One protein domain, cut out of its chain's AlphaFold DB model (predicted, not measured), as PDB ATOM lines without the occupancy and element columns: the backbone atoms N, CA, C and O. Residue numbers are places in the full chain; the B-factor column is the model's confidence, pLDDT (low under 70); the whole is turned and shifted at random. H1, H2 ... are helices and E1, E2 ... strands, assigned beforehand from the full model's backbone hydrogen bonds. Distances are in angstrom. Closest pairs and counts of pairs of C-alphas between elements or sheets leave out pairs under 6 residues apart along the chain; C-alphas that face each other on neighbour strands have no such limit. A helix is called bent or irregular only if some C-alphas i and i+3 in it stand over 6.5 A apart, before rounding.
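Overview. This is residues 31 to 147 of the 710 residues of an uncharacterized protein of Dentipellis fragilis (UniProt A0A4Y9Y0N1). A small twisted sheet of three strands is covered on one face by residues 42 to 55 of the long helix H1, whose residues 31 to 41 stick out as a free arm. Short helices H2 and H4 graze the sheet, and H5 and H6 form a loose arm after E3. The printed part has 117 residues, with elements in the order H1 E1 H2 H3 H4 E2 E3 H5 H6; the sheet, order E1 E2 E3, is mixed, and the class is mixed, helices and strands. It is only just loose, close to compact, with a radius of gyration of the C-alphas of 16.3 A, and elongated, spanning 54 by 34 by 29 A.

Along the chain. H1, residues 31 to 55, begins at C-alpha 31 (-28.574, 76.685, 20.244) and is 35.5 A long. E1 is residues 63 to 66, H2 71 to 75, H3 88 to 92 and H4 95 to 98. E2, residues 104 to 111, measures 22.6 A and E3, residues 115 to 120, 16.5 A. H5, residues 123 to 131, measures 12.1 A. H6, residues 140 to 146, ends at C-alpha 146 (-34.254, 105.101, 51.187); it is irregular, with C-alphas 142 and 145 7.1 A apart.

Arrangement. E1 and E2 are parallel, with N 64 and O 108 3.0 A apart. E2 and E3 form an antiparallel hairpin, with N 107 and O 117 2.8 A apart. E1, H2 H3 H4, E2 make a strand-helix-strand unit, parallel neighbour strands with helices between. H1 on one face gives two layers, helix over sheet: its height over the sheet is 8.5 A, and it runs along the strands, at 11 degrees to E2 on the local plane. The closest C-alphas of H1 and E2, Phe 49 and Ala 110, are 5.2 A apart. H3, H5 and H6 are not on the sheet. Every O i to N i+4 pair is within hydrogen-bond range in H1, H2, H3 and H5; H6 has 1 of 3, beside 3 of 4 O i to N i+3 pairs, and H4 is too short for such a pair.

Size, cuts and confidence. The C-alphas farthest apart, Val 31 and Gly 124, are 54.8 A apart. The printed part has no cut; the link H2 to H3 is long. Residues 69, 71 to 72, 74 and 132 to 136 have pLDDT under 70.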
ATOM      1  N   VAL A  31     -27.294  77.069  19.626       82.00
ATOM      2  CA  VAL A  31     -28.574  76.685  20.244       82.00
ATOM      3  C   VAL A  31     -28.364  75.606  21.307       82.00
ATOM      4  O   VAL A  31     -28.865  75.749  22.421       82.00
ATOM      5  N   LEU A  32     -27.577  74.567  21.015       88.00
ATOM      6  CA  LEU A  32     -27.248  73.496  21.956       88.00
ATOM      7  C   LEU A  32     -26.534  74.034  23.202       88.00
ATOM      8  O   LEU A  32     -26.859  73.617  24.313       88.00
ATOM      9  N   LEU A  33     -25.602  74.978  23.044       86.75
ATOM     10  CA  LEU A  33     -24.918  75.631  24.160       86.75
ATOM     11  C   LEU A  33     -25.887  76.460  25.017       86.75
ATOM     12  O   LEU A  33     -25.888  76.306  26.237       86.75
ATOM     13  N   VAL A  34     -26.763  77.269  24.408       87.19
ATOM     14  CA  VAL A  34     -27.797  78.034  25.133       87.19
ATOM     15  C   VAL A  34     -28.764  77.107  25.881       87.19
ATOM     16  O   VAL A  34     -29.055  77.346  27.052       87.19
ATOM     17  N   VAL A  35     -29.213  76.015  25.253       89.12
ATOM     18  CA  VAL A  35     -30.086  75.009  25.884       89.12
ATOM     19  C   VAL A  35     -29.366  74.273  27.019       89.12
ATOM     20  O   VAL A  35     -29.963  74.050  28.070       89.12
ATOM     21  N   SER A  36     -28.081  73.948  26.859       89.50
ATOM     22  CA  SER A  36     -27.290  73.244  27.880       89.50
ATOM     23  C   SER A  36     -27.003  74.136  29.091       89.50
ATOM     24  O   SER A  36     -27.189  73.709  30.230       89.50
ATOM     25  N   VAL A  37     -26.614  75.397  28.870       91.06
ATOM     26  CA  VAL A  37     -26.418  76.396  29.936       91.06
ATOM     27  C   VAL A  37     -27.744  76.706  30.636       91.06
ATOM     28  O   VAL A  37     -27.793  76.729  31.865       91.06
ATOM     29  N   GLY A  38     -28.838  76.864  29.883       88.94
ATOM     30  CA  GLY A  38     -30.184  77.041  30.431       88.94
ATOM     31  C   GLY A  38     -30.654  75.843  31.262       88.94
ATOM     32  O   GLY A  38     -31.193  76.030  32.351       88.94
ATOM     33  N   GLY A  39     -30.391  74.617  30.802       89.94
ATOM     34  CA  GLY A  39     -30.702  73.378  31.518       89.94
ATOM     35  C   GLY A  39     -29.895  73.210  32.808       89.94
ATOM     36  O   GLY A  39     -30.465  72.888  33.850       89.94
ATOM     37  N   LEU A  40     -28.590  73.500  32.777       90.94
ATOM     38  CA  LEU A  40     -27.733  73.505  33.969       90.94
ATOM     39  C   LEU A  40     -28.163  74.580  34.977       90.94
ATOM     40  O   LEU A  40     -28.225  74.305  36.175       90.94
ATOM     41  N   TYR A  41     -28.521  75.780  34.509       88.12
ATOM     42  CA  TYR A  41     -29.057  76.844  35.360       88.12
ATOM     43  C   TYR A  41     -30.409  76.453  35.976       88.12
ATOM     44  O   TYR A  41     -30.585  76.590  37.185       88.12
ATOM     45  N   ALA A  42     -31.333  75.879  35.200       87.38
ATOM     46  CA  ALA A  42     -32.618  75.387  35.698       87.38
ATOM     47  C   ALA A  42     -32.459  74.258  36.734       87.38
ATOM     48  O   ALA A  42     -33.119  74.275  37.776       87.38
ATOM     49  N   LEU A  43     -31.538  73.314  36.502       90.00
ATOM     50  CA  LEU A  43     -31.190  72.268  37.465       90.00
ATOM     51  C   LEU A  43     -30.603  72.865  38.753       90.00
ATOM     52  O   LEU A  43     -31.012  72.482  39.848       90.00
ATOM     53  N   GLN A  44     -29.696  73.837  38.643       89.94
ATOM     54  CA  GLN A  44     -29.100  74.519  39.793       89.94
ATOM     55  C   GLN A  44     -30.140  75.322  40.595       89.94
ATOM     56  O   GLN A  44     -30.133  75.270  41.827       89.94
ATOM     57  N   LEU A  45     -31.079  76.008  39.931       88.12
ATOM     58  CA  LEU A  45     -32.226  76.656  40.582       88.12
ATOM     59  C   LEU A  45     -33.087  75.633  41.337       88.12
ATOM     60  O   LEU A  45     -33.390  75.843  42.511       88.12
ATOM     61  N   PHE A  46     -33.436  74.508  40.705       88.94
ATOM     62  CA  PHE A  46     -34.237  73.446  41.320       88.94
ATOM     63  C   PHE A  46     -33.541  72.803  42.531       88.94
ATOM     64  O   PHE A  46     -34.166  72.609  43.576       88.94
ATOM     65  N   LEU A  47     -32.240  72.514  42.430       91.44
ATOM     66  CA  LEU A  47     -31.450  71.961  43.531       91.44
ATOM     67  C   LEU A  47     -31.340  72.944  44.702       91.44
ATOM     68  O   LEU A  47     -31.475  72.530  45.854       91.44
ATOM     69  N   ASN A  48     -31.140  74.235  44.433       90.31
ATOM     70  CA  ASN A  48     -31.081  75.260  45.478       90.31
ATOM     71  C   ASN A  48     -32.452  75.493  46.129       90.31
ATOM     72  O   ASN A  48     -32.534  75.543  47.354       90.31
ATOM     73  N   PHE A  49     -33.531  75.512  45.344       91.44
ATOM     74  CA  PHE A  49     -34.902  75.554  45.849       91.44
ATOM     75  C   PHE A  49     -35.223  74.347  46.743       91.44
ATOM     76  O   PHE A  49     -35.723  74.513  47.855       91.44
ATOM     77  N   ARG A  50     -34.869  73.124  46.324       91.81
ATOM     78  CA  ARG A  50     -35.049  71.922  47.153       91.81
ATOM     79  C   ARG A  50     -34.244  71.998  48.456       91.81
ATOM     80  O   ARG A  50     -34.788  71.669  49.508       91.81
ATOM     81  N   LYS A  51     -32.989  72.467  48.409       90.06
ATOM     82  CA  LYS A  51     -32.164  72.698  49.610       90.06
ATOM     83  C   LYS A  51     -32.801  73.719  50.554       90.06
ATOM     84  O   LYS A  51     -32.824  73.471  51.752       90.06
ATOM     85  N   ALA A  52     -33.362  74.814  50.037       88.25
ATOM     86  CA  ALA A  52     -34.074  75.812  50.838       88.25
ATOM     87  C   ALA A  52     -35.302  75.212  51.550       88.25
ATOM     88  O   ALA A  52     -35.456  75.369  52.760       88.25
ATOM     89  N   VAL A  53     -36.131  74.439  50.831       90.81
ATOM     90  CA  VAL A  53     -37.298  73.743  51.409       90.81
ATOM     91  C   VAL A  53     -36.885  72.758  52.509       90.81
ATOM     92  O   VAL A  53     -37.516  72.722  53.564       90.81
ATOM     93  N   GLN A  54     -35.810  71.995  52.298       88.69
ATOM     94  CA  GLN A  54     -35.283  71.069  53.306       88.69
ATOM     95  C   GLN A  54     -34.629  71.800  54.493       88.69
ATOM     96  O   GLN A  54     -34.752  71.338  55.625       88.69
ATOM     97  N   GLY A  55     -33.989  72.951  54.259       84.38
ATOM     98  CA  GLY A  55     -33.319  73.760  55.281       84.38
ATOM     99  C   GLY A  55     -34.262  74.303  56.357       84.38
ATOM    100  O   GLY A  55     -33.884  74.338  57.523       84.38
ATOM    101  N   VAL A  56     -35.510  74.626  55.994       85.81
ATOM    102  CA  VAL A  56     -36.579  74.977  56.953       85.81
ATOM    103  C   VAL A  56     -37.326  73.759  57.514       85.81
ATOM    104  O   VAL A  56     -38.473  73.863  57.944       85.81
ATOM    105  N   GLY A  57     -36.730  72.562  57.457       85.44
ATOM    106  CA  GLY A  57     -37.357  71.324  57.932       85.44
ATOM    107  C   GLY A  57     -38.638  70.953  57.175       85.44
ATOM    108  O   GLY A  57     -39.509  70.288  57.729       85.44
ATOM    109  N   ASN A  58     -38.779  71.405  55.923       87.62
ATOM    110  CA  ASN A  58     -40.002  71.331  55.116       87.62
ATOM    111  C   ASN A  58     -41.224  72.056  55.728       87.62
ATOM    112  O   ASN A  58     -42.358  71.731  55.375       87.62
ATOM    113  N   HIS A  59     -41.025  73.043  56.615       90.19
ATOM    114  CA  HIS A  59     -42.118  73.785  57.264       90.19
ATOM    115  C   HIS A  59     -43.110  74.388  56.241       90.19
ATOM    116  O   HIS A  59     -42.665  74.949  55.231       90.19
ATOM    117  N   PRO A  60     -44.438  74.266  56.452       91.38
ATOM    118  CA  PRO A  60     -45.457  74.639  55.468       91.38
ATOM    119  C   PRO A  60     -45.456  76.128  55.093       91.38
ATOM    120  O   PRO A  60     -44.915  76.978  55.800       91.38
ATOM    121  N   GLY A  61     -46.074  76.435  53.949       90.81
ATOM    122  CA  GLY A  61     -46.243  77.791  53.431       90.81
ATOM    123  C   GLY A  61     -46.050  77.882  51.915       90.81
ATOM    124  O   GLY A  61     -46.184  76.896  51.187       90.81
ATOM    125  N   LEU A  62     -45.756  79.087  51.424       90.19
ATOM    126  CA  LEU A  62     -45.726  79.397  49.994       90.19
ATOM    127  C   LEU A  62     -44.501  78.799  49.285       90.19
ATOM    128  O   LEU A  62     -43.390  78.758  49.815       90.19
ATOM    129  N   ARG A  63     -44.709  78.359  48.045       92.19
ATOM    130  CA  ARG A  63     -43.688  77.807  47.148       92.19
ATOM    131  C   ARG A  63     -43.913  78.427  45.774       92.19
ATOM    132  O   ARG A  63     -44.954  78.172  45.171       92.19
ATOM    133  N   THR A  64     -43.006  79.289  45.320       90.75
ATOM    134  CA  THR A  64     -43.187  80.100  44.103       90.75
ATOM    135  C   THR A  64     -41.921  80.170  43.254       90.75
ATOM    136  O   THR A  64     -40.816  79.900  43.719       90.75
ATOM    137  N   LEU A  65     -42.061  80.565  41.989       86.88
ATOM    138  CA  LEU A  65     -40.926  80.943  41.153       86.88
ATOM    139  C   LEU A  65     -40.331  82.271  41.645       86.88
ATOM    140  O   LEU A  65     -39.136  82.339  41.918       86.88
ATOM    141  N   ILE A  66     -41.177  83.291  41.819       85.94
ATOM    142  CA  ILE A  66     -40.805  84.675  42.147       85.94
ATOM    143  C   ILE A  66     -41.067  84.972  43.634       85.94
ATOM    144  O   ILE A  66     -42.049  84.500  44.214       85.94
ATOM    145  N   SER A  67     -40.184  85.752  44.266       80.81
ATOM    146  CA  SER A  67     -40.271  86.125  45.689       80.81
ATOM    147  C   SER A  67     -41.311  87.214  45.967       80.81
ATOM    148  O   SER A  67     -41.391  88.193  45.224       80.81
ATOM    149  N   SER A  68     -42.030  87.112  47.091       70.31
ATOM    150  CA  SER A  68     -42.860  88.198  47.646       70.31
ATOM    151  C   SER A  68     -42.048  89.443  48.003       70.31
ATOM    152  O   SER A  68     -42.554  90.549  47.875       70.31
ATOM    153  N   ALA A  69     -40.780  89.287  48.389       68.62
ATOM    154  CA  ALA A  69     -39.869  90.396  48.676       68.62
ATOM    155  C   ALA A  69     -39.108  90.865  47.413       68.62
ATOM    156  O   ALA A  69     -37.941  91.252  47.477       68.62
ATOM    157  N   SER A  70     -39.748  90.781  46.239       72.25
ATOM    158  CA  SER A  70     -39.231  91.303  44.968       72.25
ATOM    159  C   SER A  70     -40.246  92.233  44.308       72.25
ATOM    160  O   SER A  70     -41.456  92.060  44.464       72.25
ATOM    161  N   ILE A  71     -39.759  93.196  43.523       67.88
ATOM    162  CA  ILE A  71     -40.608  94.144  42.783       67.88
ATOM    163  C   ILE A  71     -41.577  93.383  41.861       67.88
ATOM    164  O   ILE A  71     -42.780  93.637  41.874       67.88
ATOM    165  N   LEU A  72     -41.083  92.378  41.128       69.56
ATOM    166  CA  LEU A  72     -41.901  91.557  40.226       69.56
ATOM    167  C   LEU A  72     -43.002  90.779  40.965       69.56
ATOM    168  O   LEU A  72     -44.130  90.725  40.482       69.56
ATOM    169  N   GLY A  73     -42.720  90.234  42.153       70.69
ATOM    170  CA  GLY A  73     -43.721  89.528  42.966       70.69
ATOM    171  C   GLY A  73     -44.838  90.425  43.513       70.69
ATOM    172  O   GLY A  73     -45.922  89.924  43.802       70.69
ATOM    173  N   ASN A  74     -44.599  91.739  43.611       66.75
ATOM    174  CA  ASN A  74     -45.598  92.734  44.021       66.75
ATOM    175  C   ASN A  74     -46.356  93.367  42.844       66.75
ATOM    176  O   ASN A  74     -47.435  93.925  43.049       66.75
ATOM    177  N   LEU A  75     -45.818  93.285  41.624       70.19
ATOM    178  CA  LEU A  75     -46.495  93.725  40.401       70.19
ATOM    179  C   LEU A  75     -47.395  92.634  39.802       70.19
ATOM    180  O   LEU A  75     -48.450  92.946  39.256       70.19
ATOM    181  N   LEU A  76     -46.991  91.365  39.894       76.94
ATOM    182  CA  LEU A  76     -47.739  90.248  39.316       76.94
ATOM    183  C   LEU A  76     -48.954  89.844  40.179       76.94
ATOM    184  O   LEU A  76     -48.871  89.850  41.412       76.94
ATOM    185  N   PRO A  77     -50.071  89.416  39.560       76.81
ATOM    186  CA  PRO A  77     -51.204  88.835  40.279       76.81
ATOM    187  C   PRO A  77     -50.832  87.495  40.943       76.81
ATOM    188  O   PRO A  77     -49.786  86.904  40.667       76.81
ATOM    189  N   SER A  78     -51.694  87.006  41.841       81.06
ATOM    190  CA  SER A  78     -51.501  85.717  42.521       81.06
ATOM    191  C   SER A  78     -51.653  84.554  41.536       81.06
ATOM    192  O   SER A  78     -52.767  84.207  41.141       81.06
ATOM    193  N   TRP A  79     -50.545  83.896  41.201       82.00
ATOM    194  CA  TRP A  79     -50.505  82.724  40.324       82.00
ATOM    195  C   TRP A  79     -49.839  81.552  41.042       82.00
ATOM    196  O   TRP A  79     -48.677  81.640  41.450       82.00
ATOM    197  N   ARG A  80     -50.564  80.433  41.178       81.56
ATOM    198  CA  ARG A  80     -50.097  79.223  41.876       81.56
ATOM    199  C   ARG A  80     -48.721  78.793  41.350       81.56
ATOM    200  O   ARG A  80     -48.536  78.658  40.148       81.56
ATOM    201  N   ALA A  81     -47.776  78.590  42.266       83.94
ATOM    202  CA  ALA A  81     -46.368  78.273  41.998       83.94
ATOM    203  C   ALA A  81     -45.544  79.320  41.209       83.94
ATOM    204  O   ALA A  81     -44.338  79.130  41.075       83.94
ATOM    205  N   ILE A  82     -46.111  80.447  40.762       83.88
ATOM    206  CA  ILE A  82     -45.383  81.486  40.009       83.88
ATOM    207  C   ILE A  82     -45.173  82.744  40.861       83.88
ATOM    208  O   ILE A  82     -44.028  83.122  41.102       83.88
ATOM    209  N   SER A  83     -46.255  83.359  41.347       83.75
ATOM    210  CA  SER A  83     -46.238  84.623  42.099       83.75
ATOM    211  C   SER A  83     -47.180  84.558  43.310       83.75
ATOM    212  O   SER A  83     -48.311  84.087  43.165       83.75
ATOM    213  N   PRO A  84     -46.770  85.049  44.496       79.62
ATOM    214  CA  PRO A  84     -47.632  85.093  45.679       79.62
ATOM    215  C   PRO A  84     -48.778  86.114  45.556       79.62
ATOM    216  O   PRO A  84     -49.804  85.938  46.221       79.62
ATOM    217  N   GLY A  85     -48.623  87.122  44.689       77.06
ATOM    218  CA  GLY A  85     -49.613  88.155  44.387       77.06
ATOM    219  C   GLY A  85     -49.463  89.457  45.182       77.06
ATOM    220  O   GLY A  85     -49.071  89.456  46.351       77.06
ATOM    221  N   ARG A  86     -49.834  90.570  44.540       75.56
ATOM    222  CA  ARG A  86     -49.896  91.915  45.137       75.56
ATOM    223  C   ARG A  86     -50.785  91.971  46.390       75.56
ATOM    224  O   ARG A  86     -51.845  91.356  46.431       75.56
ATOM    225  N   ASN A  87     -50.356  92.757  47.383       73.44
ATOM    226  CA  ASN A  87     -51.046  93.021  48.657       73.44
ATOM    227  C   ASN A  87     -51.515  91.769  49.435       73.44
ATOM    228  O   ASN A  87     -52.500  91.807  50.174       73.44
ATOM    229  N   ARG A  88     -50.815  90.636  49.276       83.56
ATOM    230  CA  ARG A  88     -51.214  89.357  49.881       83.56
ATOM    231  C   ARG A  88     -51.376  89.436  51.402       83.56
ATOM    232  O   ARG A  88     -52.327  88.863  51.926       83.56
ATOM    233  N   ALA A  89     -50.477  90.147  52.085       78.88
ATOM    234  CA  ALA A  89     -50.460  90.240  53.543       78.88
ATOM    235  C   ALA A  89     -51.753  90.851  54.107       78.88
ATOM    236  O   ALA A  89     -52.405  90.227  54.942       78.88
ATOM    237  N   GLN A  90     -52.191  92.006  53.590       78.94
ATOM    238  CA  GLN A  90     -53.449  92.628  54.020       78.94
ATOM    239  C   GLN A  90     -54.683  91.925  53.437       78.94
ATOM    240  O   GLN A  90     -55.708  91.821  54.108       78.94
ATOM    241  N   GLY A  91     -54.599  91.410  52.205       82.38
ATOM    242  CA  GLY A  91     -55.714  90.716  51.555       82.38
ATOM    243  C   GLY A  91     -56.050  89.352  52.171       82.38
ATOM    244  O   GLY A  91     -57.172  88.874  52.017       82.38
ATOM    245  N   ARG A  92     -55.098  88.707  52.862       86.25
ATOM    246  CA  ARG A  92     -55.286  87.386  53.495       86.25
ATOM    247  C   ARG A  92     -55.120  87.389  55.013       86.25
ATOM    248  O   ARG A  92     -55.608  86.462  55.652       86.25
ATOM    249  N   LYS A  93     -54.517  88.427  55.600       87.44
ATOM    250  CA  LYS A  93     -54.448  88.652  57.053       87.44
ATOM    251  C   LYS A  93     -53.852  87.435  57.772       87.44
ATOM    252  O   LYS A  93     -52.718  87.054  57.486       87.44
ATOM    253  N   HIS A  94     -54.612  86.777  58.644       88.00
ATOM    254  CA  HIS A  94     -54.176  85.571  59.351       88.00
ATOM    255  C   HIS A  94     -54.369  84.253  58.549       88.00
ATOM    256  O   HIS A  94     -53.842  83.208  58.923       88.00
ATOM    257  N   LEU A  95     -55.067  84.260  57.406       88.81
ATOM    258  CA  LEU A  95     -55.493  83.035  56.704       88.81
ATOM    259  C   LEU A  95     -54.337  82.140  56.216       88.81
ATOM    260  O   LEU A  95     -54.494  80.922  56.162       88.81
ATOM    261  N   ASP A  96     -53.171  82.685  55.859       90.31
ATOM    262  CA  ASP A  96     -52.024  81.847  55.454       90.31
ATOM    263  C   ASP A  96     -51.327  81.144  56.638       90.31
ATOM    264  O   ASP A  96     -50.691  80.113  56.427       90.31
ATOM    265  N   PHE A  97     -51.533  81.614  57.873       90.50
ATOM    266  CA  PHE A  97     -51.115  80.934  59.108       90.50
ATOM    267  C   PHE A  97     -52.070  79.783  59.447       90.50
ATOM    268  O   PHE A  97     -51.623  78.659  59.676       90.50
ATOM    269  N   VAL A  98     -53.385  80.012  59.321       87.69
ATOM    270  CA  VAL A  98     -54.414  78.956  59.418       87.69
ATOM    271  C   VAL A  98     -54.134  77.820  58.427       87.69
ATOM    272  O   VAL A  98     -54.116  76.655  58.813       87.69
ATOM    273  N   ASN A  99     -53.826  78.146  57.165       89.81
ATOM    274  CA  ASN A  99     -53.469  77.150  56.143       89.81
ATOM    275  C   ASN A  99     -52.130  76.434  56.410       89.81
ATOM    276  O   ASN A  99     -51.887  75.369  55.843       89.81
ATOM    277  N   ALA A 100     -51.246  77.012  57.228       89.50
ATOM    278  CA  ALA A 100     -49.994  76.387  57.644       89.50
ATOM    279  C   ALA A 100     -50.144  75.528  58.914       89.50
ATOM    280  O   ALA A 100     -49.314  74.649  59.136       89.50
ATOM    281  N   GLY A 101     -51.173  75.772  59.736       89.12
ATOM    282  CA  GLY A 101     -51.360  75.152  61.055       89.12
ATOM    283  C   GLY A 101     -50.439  75.705  62.154       89.12
ATOM    284  O   GLY A 101     -50.314  75.092  63.213       89.12
ATOM    285  N   TRP A 102     -49.772  76.835  61.897       89.19
ATOM    286  CA  TRP A 102     -48.767  77.451  62.770       89.19
ATOM    287  C   TRP A 102     -48.808  78.971  62.641       89.19
ATOM    288  O   TRP A 102     -48.975  79.488  61.536       89.19
ATOM    289  N   ASP A 103     -48.487  79.684  63.721       88.88
ATOM    290  CA  ASP A 103     -48.342  81.149  63.711       88.88
ATOM    291  C   ASP A 103     -46.999  81.609  63.095       88.88
ATOM    292  O   ASP A 103     -46.495  82.702  63.356       88.88
ATOM    293  N   ALA A 104     -46.432  80.772  62.222       90.38
ATOM    294  CA  ALA A 104     -45.442  81.135  61.221       90.38
ATOM    295  C   ALA A 104     -45.589  80.250  59.974       90.38
ATOM    296  O   ALA A 104     -45.928  79.069  60.077       90.38
ATOM    297  N   TYR A 105     -45.246  80.776  58.797       92.31
ATOM    298  CA  TYR A 105     -45.158  79.986  57.563       92.31
ATOM    299  C   TYR A 105     -43.910  80.345  56.752       92.31
ATOM    300  O   TYR A 105     -43.450  81.484  56.760       92.31
ATOM    301  N   ALA A 106     -43.358  79.373  56.025       91.44
ATOM    302  CA  ALA A 106     -42.196  79.577  55.166       91.44
ATOM    303  C   ALA A 106     -42.647  79.884  53.732       91.44
ATOM    304  O   ALA A 106     -43.327  79.065  53.116       91.44
ATOM    305  N   ALA A 107     -42.249  81.025  53.177       91.31
ATOM    306  CA  ALA A 107     -42.356  81.345  51.760       91.31
ATOM    307  C   ALA A 107     -40.990  81.177  51.085       91.31
ATOM    308  O   ALA A 107     -40.005  81.781  51.499       91.31
ATOM    309  N   ILE A 108     -40.922  80.347  50.045       92.06
ATOM    310  CA  ILE A 108     -39.664  80.030  49.361       92.06
ATOM    311  C   ILE A 108     -39.834  80.275  47.869       92.06
ATOM    312  O   ILE A 108     -40.739  79.708  47.248       92.06
ATOM    313  N   SER A 109     -38.952  81.105  47.310       91.44
ATOM    314  CA  SER A 109     -38.857  81.352  45.871       91.44
ATOM    315  C   SER A 109     -37.668  80.627  45.246       91.44
ATOM    316  O   SER A 109     -36.681  80.331  45.925       91.44
ATOM    317  N   ALA A 110     -37.741  80.352  43.944       88.94
ATOM    318  CA  ALA A 110     -36.655  79.720  43.192       88.94
ATOM    319  C   ALA A 110     -35.752  80.725  42.449       88.94
ATOM    320  O   ALA A 110     -34.549  80.496  42.368       88.94
ATOM    321  N   TRP A 111     -36.312  81.818  41.917       85.50
ATOM    322  CA  TRP A 111     -35.676  82.718  40.944       85.50
ATOM    323  C   TRP A 111     -35.722  84.198  41.399       85.50
ATOM    324  O   TRP A 111     -36.699  84.592  42.048       85.50
ATOM    325  N   PRO A 112     -34.722  85.047  41.058       73.56
ATOM    326  CA  PRO A 112     -33.502  84.765  40.272       73.56
ATOM    327  C   PRO A 112     -32.435  83.966  41.032       73.56
ATOM    328  O   PRO A 112     -31.617  83.275  40.424       73.56
ATOM    329  N   THR A 113     -32.498  84.013  42.357       79.88
ATOM    330  CA  THR A 113     -31.819  83.120  43.296       79.88
ATOM    331  C   THR A 113     -32.868  82.538  44.239       79.88
ATOM    332  O   THR A 113     -33.942  83.125  44.422       79.88
ATOM    333  N   SER A 114     -32.589  81.379  44.842       85.00
ATOM    334  CA  SER A 114     -33.529  80.833  45.819       85.00
ATOM    335  C   SER A 114     -33.443  81.631  47.118       85.00
ATOM    336  O   SER A 114     -32.363  81.770  47.691       85.00
ATOM    337  N   ARG A 115     -34.585  82.169  47.552       86.12
ATOM    338  CA  ARG A 115     -34.724  83.024  48.736       86.12
ATOM    339  C   ARG A 115     -35.743  82.387  49.672       86.12
ATOM    340  O   ARG A 115     -36.808  81.955  49.225       86.12
ATOM    341  N   THR A 116     -35.394  82.320  50.950       87.56
ATOM    342  CA  THR A 116     -36.231  81.751  52.012       87.56
ATOM    343  C   THR A 116     -36.698  82.897  52.885       87.56
ATOM    344  O   THR A 116     -35.867  83.671  53.345       87.56
ATOM    345  N   ILE A 117     -38.004  82.995  53.107       88.12
ATOM    346  CA  ILE A 117     -38.630  83.989  53.975       88.12
ATOM    347  C   ILE A 117     -39.491  83.232  54.985       88.12
ATOM    348  O   ILE A 117     -40.328  82.426  54.575       88.12
ATOM    349  N   ILE A 118     -39.342  83.479  56.284       87.44
ATOM    350  CA  ILE A 118     -40.373  83.093  57.263       87.44
ATOM    351  C   ILE A 118     -41.294  84.292  57.495       87.44
ATOM    352  O   ILE A 118     -40.831  85.419  57.604       87.44
ATOM    353  N   PHE A 119     -42.599  84.070  57.576       89.00
ATOM    354  CA  PHE A 119     -43.569  85.069  58.023       89.00
ATOM    355  C   PHE A 119     -44.061  84.709  59.424       89.00
ATOM    356  O   PHE A 119     -44.234  83.523  59.701       89.00
ATOM    357  N   LEU A 120     -44.291  85.706  60.286       86.31
ATOM    358  CA  LEU A 120     -44.584  85.523  61.717       86.31
ATOM    359  C   LEU A 120     -45.897  86.177  62.164       86.31
ATOM    360  O   LEU A 120     -46.143  87.336  61.842       86.31
ATOM    361  N   ALA A 121     -46.667  85.467  62.989       88.75
ATOM    362  CA  ALA A 121     -47.880  85.941  63.662       88.75
ATOM    363  C   ALA A 121     -47.943  85.581  65.169       88.75
ATOM    364  O   ALA A 121     -48.970  85.822  65.804       88.75
ATOM    365  N   ASP A 122     -46.879  85.004  65.746       85.56
ATOM    366  CA  ASP A 122     -46.759  84.683  67.180       85.56
ATOM    367  C   ASP A 122     -46.119  85.852  67.947       85.56
ATOM    368  O   ASP A 122     -44.969  86.204  67.692       85.56
ATOM    369  N   ALA A 123     -46.838  86.435  68.908       83.31
ATOM    370  CA  ALA A 123     -46.390  87.589  69.691       83.31
ATOM    371  C   ALA A 123     -45.196  87.295  70.614       83.31
ATOM    372  O   ALA A 123     -44.350  88.161  70.825       83.31
ATOM    373  N   GLY A 124     -45.118  86.088  71.184       79.75
ATOM    374  CA  GLY A 124     -44.016  85.700  72.068       79.75
ATOM    375  C   GLY A 124     -42.728  85.491  71.281       79.75
ATOM    376  O   GLY A 124     -41.656  85.916  71.705       79.75
ATOM    377  N   ALA A 125     -42.867  84.913  70.092       78.94
ATOM    378  CA  ALA A 125     -41.786  84.768  69.141       78.94
ATOM    379  C   ALA A 125     -41.345  86.147  68.606       78.94
ATOM    380  O   ALA A 125     -40.180  86.510  68.725       78.94
ATOM    381  N   ILE A 126     -42.279  86.985  68.146       81.88
ATOM    382  CA  ILE A 126     -42.020  88.377  67.730       81.88
ATOM    383  C   ILE A 126     -41.326  89.190  68.842       81.88
ATOM    384  O   ILE A 126     -40.433  89.979  68.553       81.88
ATOM    385  N   LYS A 127     -41.632  88.954  70.123       78.50
ATOM    386  CA  LYS A 127     -40.905  89.582  71.238       78.50
ATOM    387  C   LYS A 127     -39.451  89.107  71.366       78.50
ATOM    388  O   LYS A 127     -38.592  89.907  71.732       78.50
ATOM    389  N   GLU A 128     -39.137  87.845  71.065       72.81
ATOM    390  CA  GLU A 128     -37.739  87.399  70.962       72.81
ATOM    391  C   GLU A 128     -37.022  88.082  69.783       72.81
ATOM    392  O   GLU A 128     -35.870  88.485  69.947       72.81
ATOM    393  N   VAL A 129     -37.707  88.274  68.646       73.44
ATOM    394  CA  VAL A 129     -37.187  89.011  67.479       73.44
ATOM    395  C   VAL A 129     -36.749  90.423  67.869       73.44
ATOM    396  O   VAL A 129     -35.553  90.729  67.869       73.44
ATOM    397  N   THR A 130     -37.712  91.270  68.246       74.31
ATOM    398  CA  THR A 130     -37.514  92.723  68.372       74.31
ATOM    399  C   THR A 130     -36.517  93.090  69.477       74.31
ATOM    400  O   THR A 130     -35.745  94.040  69.355       74.31
ATOM    401  N   THR A 131     -36.467  92.298  70.554       70.75
ATOM    402  CA  THR A 131     -35.575  92.544  71.702       70.75
ATOM    403  C   THR A 131     -34.117  92.148  71.457       70.75
ATOM    404  O   THR A 131     -33.229  92.630  72.158       70.75
ATOM    405  N   SER A 132     -33.834  91.277  70.485       68.81
ATOM    406  CA  SER A 132     -32.532  90.601  70.358       68.81
ATOM    407  C   SER A 132     -31.710  91.039  69.140       68.81
ATOM    408  O   SER A 132     -30.907  90.267  68.616       68.81
ATOM    409  N   ARG A 133     -31.852  92.303  68.730       69.12
ATOM    410  CA  ARG A 133     -31.266  92.925  67.523       69.12
ATOM    411  C   ARG A 133     -29.771  92.666  67.254       69.12
ATOM    412  O   ARG A 133     -29.342  92.684  66.107       69.12
ATOM    413  N   ALA A 134     -28.958  92.356  68.269       67.62
ATOM    414  CA  ALA A 134     -27.557  91.949  68.074       67.62
ATOM    415  C   ALA A 134     -27.395  90.539  67.461       67.62
ATOM    416  O   ALA A 134     -26.474  90.313  66.680       67.62
ATOM    417  N   ARG A 135     -28.298  89.598  67.778       66.69
ATOM    418  CA  ARG A 135     -28.418  88.314  67.059       66.69
ATOM    419  C   ARG A 135     -29.027  88.516  65.667       66.69
ATOM    420  O   ARG A 135     -28.818  87.695  64.777       66.69
ATOM    421  N   PHE A 136     -29.811  89.582  65.522       69.38
ATOM    422  CA  PHE A 136     -30.899  89.719  64.563       69.38
ATOM    423  C   PHE A 136     -30.884  91.107  63.881       69.38
ATOM    424  O   PHE A 136     -31.758  91.934  64.139       69.38
ATOM    425  N   PRO A 137     -29.855  91.408  63.065       71.62
ATOM    426  CA  PRO A 137     -29.706  92.716  62.438       71.62
ATOM    427  C   PRO A 137     -30.648  92.890  61.243       71.62
ATOM    428  O   PRO A 137     -30.806  91.987  60.420       71.62
ATOM    429  N   LYS A 138     -31.203  94.095  61.099       75.81
ATOM    430  CA  LYS A 138     -32.037  94.491  59.959       75.81
ATOM    431  C   LYS A 138     -31.254  94.402  58.629       75.81
ATOM    432  O   LYS A 138     -30.129  94.905  58.545       75.81
ATOM    433  N   PRO A 139     -31.837  93.850  57.547       71.88
ATOM    434  CA  PRO A 139     -31.164  93.674  56.258       71.88
ATOM    435  C   PRO A 139     -31.069  94.996  55.472       71.88
ATOM    436  O   PRO A 139     -31.864  95.267  54.573       71.88
ATOM    437  N   VAL A 140     -30.069  95.824  55.798       75.56
ATOM    438  CA  VAL A 140     -29.884  97.201  55.282       75.56
ATOM    439  C   VAL A 140     -29.937  97.353  53.754       75.56
ATOM    440  O   VAL A 140     -30.429  98.365  53.267       75.56
ATOM    441  N   GLU A 141     -29.529  96.342  52.979       72.44
ATOM    442  CA  GLU A 141     -29.621  96.366  51.508       72.44
ATOM    443  C   GLU A 141     -31.069  96.474  50.987       72.44
ATOM    444  O   GLU A 141     -31.283  97.031  49.911       72.44
ATOM    445  N   GLN A 142     -32.077  96.022  51.748       70.31
ATOM    446  CA  GLN A 142     -33.491  96.229  51.394       70.31
ATOM    447  C   GLN A 142     -33.900  97.709  51.524       70.31
ATOM    448  O   GLN A 142     -34.701  98.212  50.740       70.31
ATOM    449  N   TYR A 143     -33.287  98.428  52.466       75.25
ATOM    450  CA  TYR A 143     -33.549  99.837  52.773       75.25
ATOM    451  C   TYR A 143     -32.700 100.807  51.932       75.25
ATOM    452  O   TYR A 143     -32.812 102.021  52.077       75.25
ATOM    453  N   LYS A 144     -31.896 100.295  50.991       73.56
ATOM    454  CA  LYS A 144     -31.081 101.074  50.040       73.56
ATOM    455  C   LYS A 144     -31.908 102.006  49.143       73.56
ATOM    456  O   LYS A 144     -31.419 103.037  48.697       73.56
ATOM    457  N   VAL A 145     -33.186 101.683  48.929       75.88
ATOM    458  CA  VAL A 145     -34.165 102.564  48.261       75.88
ATOM    459  C   VAL A 145     -34.466 103.848  49.058       75.88
ATOM    460  O   VAL A 145     -35.010 104.795  48.509       75.88
ATOM    461  N   LEU A 146     -34.078 103.921  50.335       82.25
ATOM    462  CA  LEU A 146     -34.254 105.101  51.187       82.25
ATOM    463  C   LEU A 146     -32.994 105.968  51.294       82.25
ATOM    464  O   LEU A 146     -33.024 106.977  51.991       82.25
ATOM    465  N   THR A 147     -31.894 105.614  50.615       86.69
ATOM    466  CA  THR A 147     -30.628 106.369  50.688       86.69
ATOM    467  C   THR A 147     -30.389 107.295  49.494       86.69
ATOM    468  O   THR A 147     -29.242 107.639  49.218       86.69
TER     469      THR A 147